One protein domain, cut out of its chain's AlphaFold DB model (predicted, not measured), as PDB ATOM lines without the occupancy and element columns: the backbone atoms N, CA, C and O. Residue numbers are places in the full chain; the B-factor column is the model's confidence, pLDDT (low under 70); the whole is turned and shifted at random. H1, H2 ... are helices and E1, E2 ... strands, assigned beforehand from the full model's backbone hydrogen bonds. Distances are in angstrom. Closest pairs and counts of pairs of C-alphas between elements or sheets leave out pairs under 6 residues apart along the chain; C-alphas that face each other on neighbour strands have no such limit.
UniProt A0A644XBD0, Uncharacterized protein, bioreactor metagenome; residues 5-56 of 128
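AT A GLANCE: This is residues 5 to 56 of the 128 residues of an uncharacterized protein of bioreactor metagenome (UniProt A0A644XBD0). A small three-stranded antiparallel sheet, E1 E2 E3, has one helix, H1, over one face, running slantwise to the strands. A long loop, residues 28 to 39, leads from edge strand E3 to the helix, and after the helix the chain returns to the sheet, where residues 54 to 55 pair in parallel with residues 5 to 6 of E1. The printed part has 52 residues, with three named strands and then one named helix in the order E1 E2 E3 H1; the class is mixed, helices and strands, and under half of the residues are in named elements. The whole is compact, with a radius of gyration of the C-alphas of 10.3 A, and rounded, spanning 28 by 22 by 17 A.

HOW THE PARTS SIT: The sheet is a meander, each strand the antiparallel neighbour of the one before: E1, residues 5 to 9, E2, residues 12 to 17, and E3, residues 25 to 27. E2 is the inner strand; E1 and E3 are edge strands. E1 and E2 form a hairpin, with 165 degrees between their directions; N 6 and O 14 are 2.8 A apart and N 14 and O 6 are 2.9 A apart, within hydrogen-bond range. E2 and E3 form a second hairpin at 152 degrees, with N 27 and O 13 at 2.7 A and N 25 and O 15 at 2.8 A. H1, residues 40 to 49, is on the sheet at a height over the sheet of 10.2 A. It lies over E2 and only just over E1, on which 3 of its 10 C-alphas fall. On the local plane its line and that of E2 stand at 50 degrees, slantwise to the strands. The closest C-alphas of E2 and H1 are those of Val 15 and Val 43, 7.9 A apart; those of E3 and H1 are Val 27 and Leu 40, 6.7 A apart. In H1 every O i to N i+4 pair is within hydrogen-bond range.

IN THESE COORDINATES: E2, Asp 12 to Cys 17, is the longest strand by residues and measures 13.6 A from first to last C-alpha. E1, Ile 5 to Ser 9, measures 11.8 A and begins at C-alpha 5 (48.461, 41.502, -52.708). E3, Tyr 25 to Val 27, measures 6.5 A and ends at C-alpha 27 (41.514, 40.041, -45.528). H1, Leu 40 to Asp 49, measures 14.6 A and ends at C-alpha 49 (59.451, 42.536, -46.550).

THE WHOLE: The two C-alphas farthest apart are those of Ala 19 and Glu 31, at 28.8 A. The printed part has no cut. The link from E1 to E2 is tight, that from E2 to E3 is short, and that from E3 to H1 is long, with 12 residues. The mean pLDDT of the printed part is 94.1, and no printed residue is under 70.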
ATOM      1  N   ILE A   5      49.349  40.862 -53.664       95.69
ATOM      2  CA  ILE A   5      48.461  41.502 -52.708       95.69
ATOM      3  C   ILE A   5      47.879  42.753 -53.350       95.69
ATOM      4  O   ILE A   5      48.598  43.652 -53.780       95.69
ATOM      5  N   LEU A   6      46.557  42.823 -53.368       95.00
ATOM      6  CA  LEU A   6      45.803  43.972 -53.833       95.00
ATOM      7  C   LEU A   6      45.309  44.755 -52.617       95.00
ATOM      8  O   LEU A   6      44.485  44.254 -51.849       95.00
ATOM      9  N   LYS A   7      45.798  45.980 -52.428       94.06
ATOM     10  CA  LYS A   7      45.298  46.872 -51.374       94.06
ATOM     11  C   LYS A   7      44.094  47.651 -51.902       94.06
ATOM     12  O   LYS A   7      44.262  48.516 -52.752       94.06
ATOM     13  N   ARG A   8      42.895  47.358 -51.392       90.38
ATOM     14  CA  ARG A   8      41.657  48.083 -51.745       90.38
ATOM     15  C   ARG A   8      41.424  49.282 -50.835       90.38
ATOM     16  O   ARG A   8      40.946  50.319 -51.277       90.38
ATOM     17  N   SER A   9      41.760  49.136 -49.556       91.06
ATOM     18  CA  SER A   9      41.754  50.220 -48.571       91.06
ATOM     19  C   SER A   9      42.796  49.958 -47.480       91.06
ATOM     20  O   SER A   9      43.511  48.958 -47.512       91.06
ATOM     21  N   GLU A  10      42.887  50.832 -46.476       91.12
ATOM     22  CA  GLU A  10      43.761  50.601 -45.313       91.12
ATOM     23  C   GLU A  10      43.373  49.366 -44.486       91.12
ATOM     24  O   GLU A  10      44.198  48.840 -43.734       91.12
ATOM     25  N   THR A  11      42.127  48.903 -44.605       93.62
ATOM     26  CA  THR A  11      41.576  47.785 -43.828       93.62
ATOM     27  C   THR A  11      41.008  46.668 -44.699       93.62
ATOM     28  O   THR A  11      40.368  45.770 -44.171       93.62
ATOM     29  N   ASP A  12      41.210  46.711 -46.014       94.62
ATOM     30  CA  ASP A  12      40.707  45.711 -46.962       94.62
ATOM     31  C   ASP A  12      41.813  45.372 -47.964       94.62
ATOM     32  O   ASP A  12      42.257  46.227 -48.741       94.62
ATOM     33  N   TYR A  13      42.262  44.121 -47.912       95.12
ATOM     34  CA  TYR A  13      43.282  43.568 -48.789       95.12
ATOM     35  C   TYR A  13      42.784  42.272 -49.417       95.12
ATOM     36  O   TYR A  13      42.163  41.449 -48.755       95.12
ATOM     37  N   VAL A  14      43.162  42.021 -50.666       95.75
ATOM     38  CA  VAL A  14      43.054  40.688 -51.268       95.75
ATOM     39  C   VAL A  14      44.447  40.094 -51.357       95.75
ATOM     40  O   VAL A  14      45.316  40.658 -52.014       95.75
ATOM     41  N   VAL A  15      44.669  38.963 -50.696       96.19
ATOM     42  CA  VAL A  15      45.963  38.269 -50.694       96.19
ATOM     43  C   VAL A  15      45.950  37.059 -51.615       96.19
ATOM     44  O   VAL A  15      44.907  36.449 -51.844       96.19
ATOM     45  N   ASN A  16      47.132  36.655 -52.082       95.12
ATOM     46  CA  ASN A  16      47.320  35.507 -52.972       95.12
ATOM     47  C   ASN A  16      46.525  35.629 -54.288       95.12
ATOM     48  O   ASN A  16      46.052  34.621 -54.817       95.12
ATOM     49  N   CYS A  17      46.348  36.850 -54.798       94.31
ATOM     50  CA  CYS A  17      45.763  37.069 -56.116       94.31
ATOM     51  C   CYS A  17      46.812  36.872 -57.224       94.31
ATOM     52  O   CYS A  17      48.021  36.814 -56.967       94.31
ATOM     53  N   ASP A  18      46.347  36.749 -58.468       94.06
ATOM     54  CA  ASP A  18      47.232  36.765 -59.634       94.06
ATOM     55  C   ASP A  18      47.770  38.184 -59.921       94.06
ATOM     56  O   ASP A  18      47.392  39.157 -59.268       94.06
ATOM     57  N   ALA A  19      48.647  38.314 -60.922       91.31
ATOM     58  CA  ALA A  19      49.242  39.598 -61.318       91.31
ATOM     59  C   ALA A  19      48.230  40.622 -61.874       91.31
ATOM     60  O   ALA A  19      48.569  41.788 -62.053       91.31
ATOM     61  N   GLN A  20      47.003  40.195 -62.179       89.81
ATOM     62  CA  GLN A  20      45.905  41.054 -62.624       89.81
ATOM     63  C   GLN A  20      44.932  41.373 -61.474       89.81
ATOM     64  O   GLN A  20      43.915  42.023 -61.704       89.81
ATOM     65  N   GLY A  21      45.217  40.924 -60.247       89.94
ATOM     66  CA  GLY A  21      44.347  41.121 -59.089       89.94
ATOM     67  C   GLY A  21      43.137  40.182 -59.046       89.94
ATOM     68  O   GLY A  21      42.221  40.419 -58.259       89.94
ATOM     69  N   ASN A  22      43.103  39.125 -59.864       90.81
ATOM     70  CA  ASN A  22      41.999  38.167 -59.871       90.81
ATOM     71  C   ASN A  22      42.176  37.085 -58.801       90.81
ATOM     72  O   ASN A  22      43.290  36.654 -58.482       90.81
ATOM     73  N   GLY A  23      41.043  36.581 -58.312       91.56
ATOM     74  CA  GLY A  23      41.007  35.534 -57.296       91.56
ATOM     75  C   GLY A  23      41.520  36.027 -55.943       91.56
ATOM     76  O   GLY A  23      41.278  37.167 -55.557       91.56
ATOM     77  N   GLY A  24      42.219  35.150 -55.226       93.12
ATOM     78  CA  GLY A  24      42.768  35.446 -53.906       93.12
ATOM     79  C   GLY A  24      41.761  35.320 -52.762       93.12
ATOM     80  O   GLY A  24      40.665  34.775 -52.907       93.12
ATOM     81  N   TYR A  25      42.180  35.789 -51.592       93.88
ATOM     82  CA  TYR A  25      41.450  35.707 -50.336       93.88
ATOM     83  C   TYR A  25      41.292  37.097 -49.727       93.88
ATOM     84  O   TYR A  25      42.270  37.837 -49.625       93.88
ATOM     85  N   ASN A  26      40.072  37.444 -49.326       95.19
ATOM     86  CA  ASN A  26      39.794  38.736 -48.713       95.19
ATOM     87  C   ASN A  26      40.283  38.763 -47.259       95.19
ATOM     88  O   ASN A  26      39.982  37.854 -46.492       95.19
ATOM     89  N   VAL A  27      41.009  39.809 -46.879       96.19
ATOM     90  CA  VAL A  27      41.514  40.041 -45.528       96.19
ATOM     91  C   VAL A  27      41.005  41.393 -45.049       96.19
ATOM     92  O   VAL A  27      41.432  42.454 -45.504       96.19
ATOM     93  N   VAL A  28      40.097  41.320 -44.084       95.94
ATOM     94  CA  VAL A  28      39.443  42.444 -43.402       95.94
ATOM     95  C   VAL A  28      39.714  42.355 -41.890       95.94
ATOM     96  O   VAL A  28      40.238  41.331 -41.430       95.94
ATOM     97  N   PRO A  29      39.395  43.388 -41.082       96.19
ATOM     98  CA  PRO A  29      39.555  43.320 -39.636       96.19
ATOM     99  C   PRO A  29      38.803  42.118 -39.050       96.19
ATOM    100  O   PRO A  29      37.741  41.728 -39.546       96.19
ATOM    101  N   LYS A  30      39.343  41.535 -37.979       92.06
ATOM    102  CA  LYS A  30      38.761  40.357 -37.312       92.06
ATOM    103  C   LYS A  30      37.394  40.646 -36.696       92.06
ATOM    104  O   LYS A  30      36.615  39.730 -36.467       92.06
ATOM    105  N   GLU A  31      37.098  41.914 -36.449       94.94
ATOM    106  CA  GLU A  31      35.790  42.394 -36.022       94.94
ATOM    107  C   GLU A  31      34.736  42.231 -37.128       94.94
ATOM    108  O   GLU A  31      33.564  42.029 -36.819       94.94
ATOM    109  N   ILE A  32      35.143  42.308 -38.403       94.50
ATOM    110  CA  ILE A  32      34.270  42.105 -39.568       94.50
ATOM    111  C   ILE A  32      34.176  40.616 -39.911       94.50
ATOM    112  O   ILE A  32      33.076  40.105 -40.106       94.50
ATOM    113  N   ASP A  33      35.314  39.918 -39.961       94.00
ATOM    114  CA  ASP A  33      35.363  38.467 -40.167       94.00
ATOM    115  C   ASP A  33      36.330  37.800 -39.167       94.00
ATOM    116  O   ASP A  33      37.548  37.754 -39.392       94.00
ATOM    117  N   PRO A  34      35.803  37.248 -38.055       95.06
ATOM    118  CA  PRO A  34      36.612  36.565 -37.046       95.06
ATOM    119  C   PRO A  34      37.359  35.342 -37.593       95.06
ATOM    120  O   PRO A  34      38.448  35.003 -37.112       95.06
ATOM    121  N   CYS A  35      36.796  34.696 -38.614       93.44
ATOM    122  CA  CYS A  35      37.315  33.478 -39.223       93.44
ATOM    123  C   CYS A  35      38.390  33.750 -40.279       93.44
ATOM    124  O   CYS A  35      38.889  32.794 -40.875       93.44
ATOM    125  N   ASN A  36      38.783  35.013 -40.492       92.88
ATOM    126  CA  ASN A  36      39.790  35.341 -41.494       92.88
ATOM    127  C   ASN A  36      41.079  34.535 -41.307       92.88
ATOM    128  O   ASN A  36      41.606  34.452 -40.201       92.88
ATOM    129  N   ALA A  37      41.629  33.967 -42.375       91.88
ATOM    130  CA  ALA A  37      42.857  33.176 -42.276       91.88
ATOM    131  C   ALA A  37      44.085  34.021 -41.881       91.88
ATOM    132  O   ALA A  37      45.023  33.494 -41.293       91.88
ATOM    133  N   TYR A  38      44.053  35.323 -42.181       93.56
ATOM    134  CA  TYR A  38      45.125  36.280 -41.916       93.56
ATOM    135  C   TYR A  38      44.585  37.512 -41.181       93.56
ATOM    136  O   TYR A  38      43.395  37.823 -41.233       93.56
ATOM    137  N   THR A  39      45.469  38.232 -40.511       95.06
ATOM    138  CA  THR A  39      45.230  39.544 -39.909       95.06
ATOM    139  C   THR A  39      45.806  40.652 -40.790       95.06
ATOM    140  O   THR A  39      46.725  40.434 -41.579       95.06
ATOM    141  N   LEU A  40      45.303  41.879 -40.628       94.94
ATOM    142  CA  LEU A  40      45.844  43.045 -41.339       94.94
ATOM    143  C   LEU A  40      47.322  43.306 -41.001       94.94
ATOM    144  O   LEU A  40      48.072  43.785 -41.846       94.94
ATOM    145  N   GLU A  41      47.751  42.984 -39.780       95.25
ATOM    146  CA  GLU A  41      49.139  43.143 -39.341       95.25
ATOM    147  C   GLU A  41      50.083  42.153 -40.035       95.25
ATOM    148  O   GLU A  41      51.156  42.551 -40.495       95.25
ATOM    149  N   GLU A  42      49.663  40.895 -40.202       95.44
ATOM    150  CA  GLU A  42      50.421  39.894 -40.962       95.44
ATOM    151  C   GLU A  42      50.588  40.315 -42.427       95.44
ATOM    152  O   GLU A  42      51.681  40.198 -42.983       95.44
ATOM    153  N   VAL A  43      49.531  40.857 -43.047       95.62
ATOM    154  CA  VAL A  43      49.577  41.364 -44.431       95.62
ATOM    155  C   VAL A  43      50.535  42.547 -44.560       95.62
ATOM    156  O   VAL A  43      51.365  42.573 -45.467       95.62
ATOM    157  N   ARG A  44      50.464  43.516 -43.641       95.19
ATOM    158  CA  ARG A  44      51.344  44.696 -43.652       95.19
ATOM    159  C   ARG A  44      52.805  44.324 -43.431       95.19
ATOM    160  O   ARG A  44      53.658  44.834 -44.146       95.19
ATOM    161  N   THR A  45      53.084  43.416 -42.496       96.50
ATOM    162  CA  THR A  45      54.444  42.910 -42.252       96.50
ATOM    163  C   THR A  45      55.006  42.247 -43.505       96.50
ATOM    164  O   THR A  45      56.098  42.586 -43.945       96.50
ATOM    165  N   TYR A  46      54.223  41.381 -44.153       95.00
ATOM    166  CA  TYR A  46      54.650  40.725 -45.388       95.00
ATOM    167  C   TYR A  46      54.951  41.721 -46.523       95.00
ATOM    168  O   TYR A  46      55.920  41.532 -47.252       95.00
ATOM    169  N   LEU A  47      54.153  42.785 -46.662       95.12
ATOM    170  CA  LEU A  47      54.374  43.839 -47.661       95.12
ATOM    171  C   LEU A  47      55.614  44.696 -47.388       95.12
ATOM    172  O   LEU A  47      56.223  45.182 -48.336       95.12
ATOM    173  N   LEU A  48      55.991  44.896 -46.122       95.62
ATOM    174  CA  LEU A  48      57.242  45.582 -45.781       95.62
ATOM    175  C   LEU A  48      58.459  44.773 -46.246       95.62
ATOM    176  O   LEU A  48      59.415  45.356 -46.751       95.62
ATOM    177  N   ASP A  49      58.388  43.446 -46.118       96.81
ATOM    178  CA  ASP A  49      59.451  42.536 -46.550       96.81
ATOM    179  C   ASP A  49      59.438  42.274 -48.070       96.81
ATOM    180  O   ASP A  49      60.478  41.952 -48.638       96.81
ATOM    181  N   ASN A  50      58.276  42.400 -48.728       95.88
ATOM    182  CA  ASN A  50      58.061  42.071 -50.148       95.88
ATOM    183  C   ASN A  50      57.225  43.165 -50.853       95.88
ATOM    184  O   ASN A  50      56.073  42.923 -51.240       95.88
ATOM    185  N   PRO A  51      57.744  44.397 -51.005       95.31
ATOM    186  CA  PRO A  51      56.989  45.515 -51.575       95.31
ATOM    187  C   PRO A  51      56.566  45.288 -53.035       95.31
ATOM    188  O   PRO A  51      55.541  45.810 -53.466       95.31
ATOM    189  N   GLU A  52      57.302  44.478 -53.796       94.31
ATOM    190  CA  GLU A  52      56.996  44.112 -55.183       94.31
ATOM    191  C   GLU A  52      55.730  43.255 -55.338       94.31
ATOM    192  O   GLU A  52      55.206  43.117 -56.443       94.31
ATOM    193  N   MET A  53      55.230  42.680 -54.240       94.19
ATOM    194  CA  MET A  53      53.969  41.935 -54.216       94.19
ATOM    195  C   MET A  53      52.743  42.834 -54.135       94.19
ATOM    196  O   MET A  53      51.634  42.345 -54.362       94.19
ATOM    197  N   LEU A  54      52.915  44.126 -53.853       95.25
ATOM    198  CA  LEU A  54      51.818  45.080 -53.867       95.25
ATOM    199  C   LEU A  54      51.441  45.441 -55.303       95.25
ATOM    200  O   LEU A  54      52.234  46.013 -56.051       95.25
ATOM    201  N   LEU A  55      50.197  45.153 -55.666       93.56
ATOM    202  CA  LEU A  55      49.621  45.608 -56.920       93.56
ATOM    203  C   LEU A  55      49.036  47.010 -56.778       93.56
ATOM    204  O   LEU A  55      48.412  47.347 -55.768       93.56
ATOM    205  N   ASP A  56      49.179  47.789 -57.845       91.81
ATOM    206  CA  ASP A  56      48.491  49.062 -58.009       91.81
ATOM    207  C   ASP A  56      47.015  48.800 -58.348       91.81
ATOM    208  O   ASP A  56      46.655  48.487 -59.488       91.81
TER     209      ASP A  56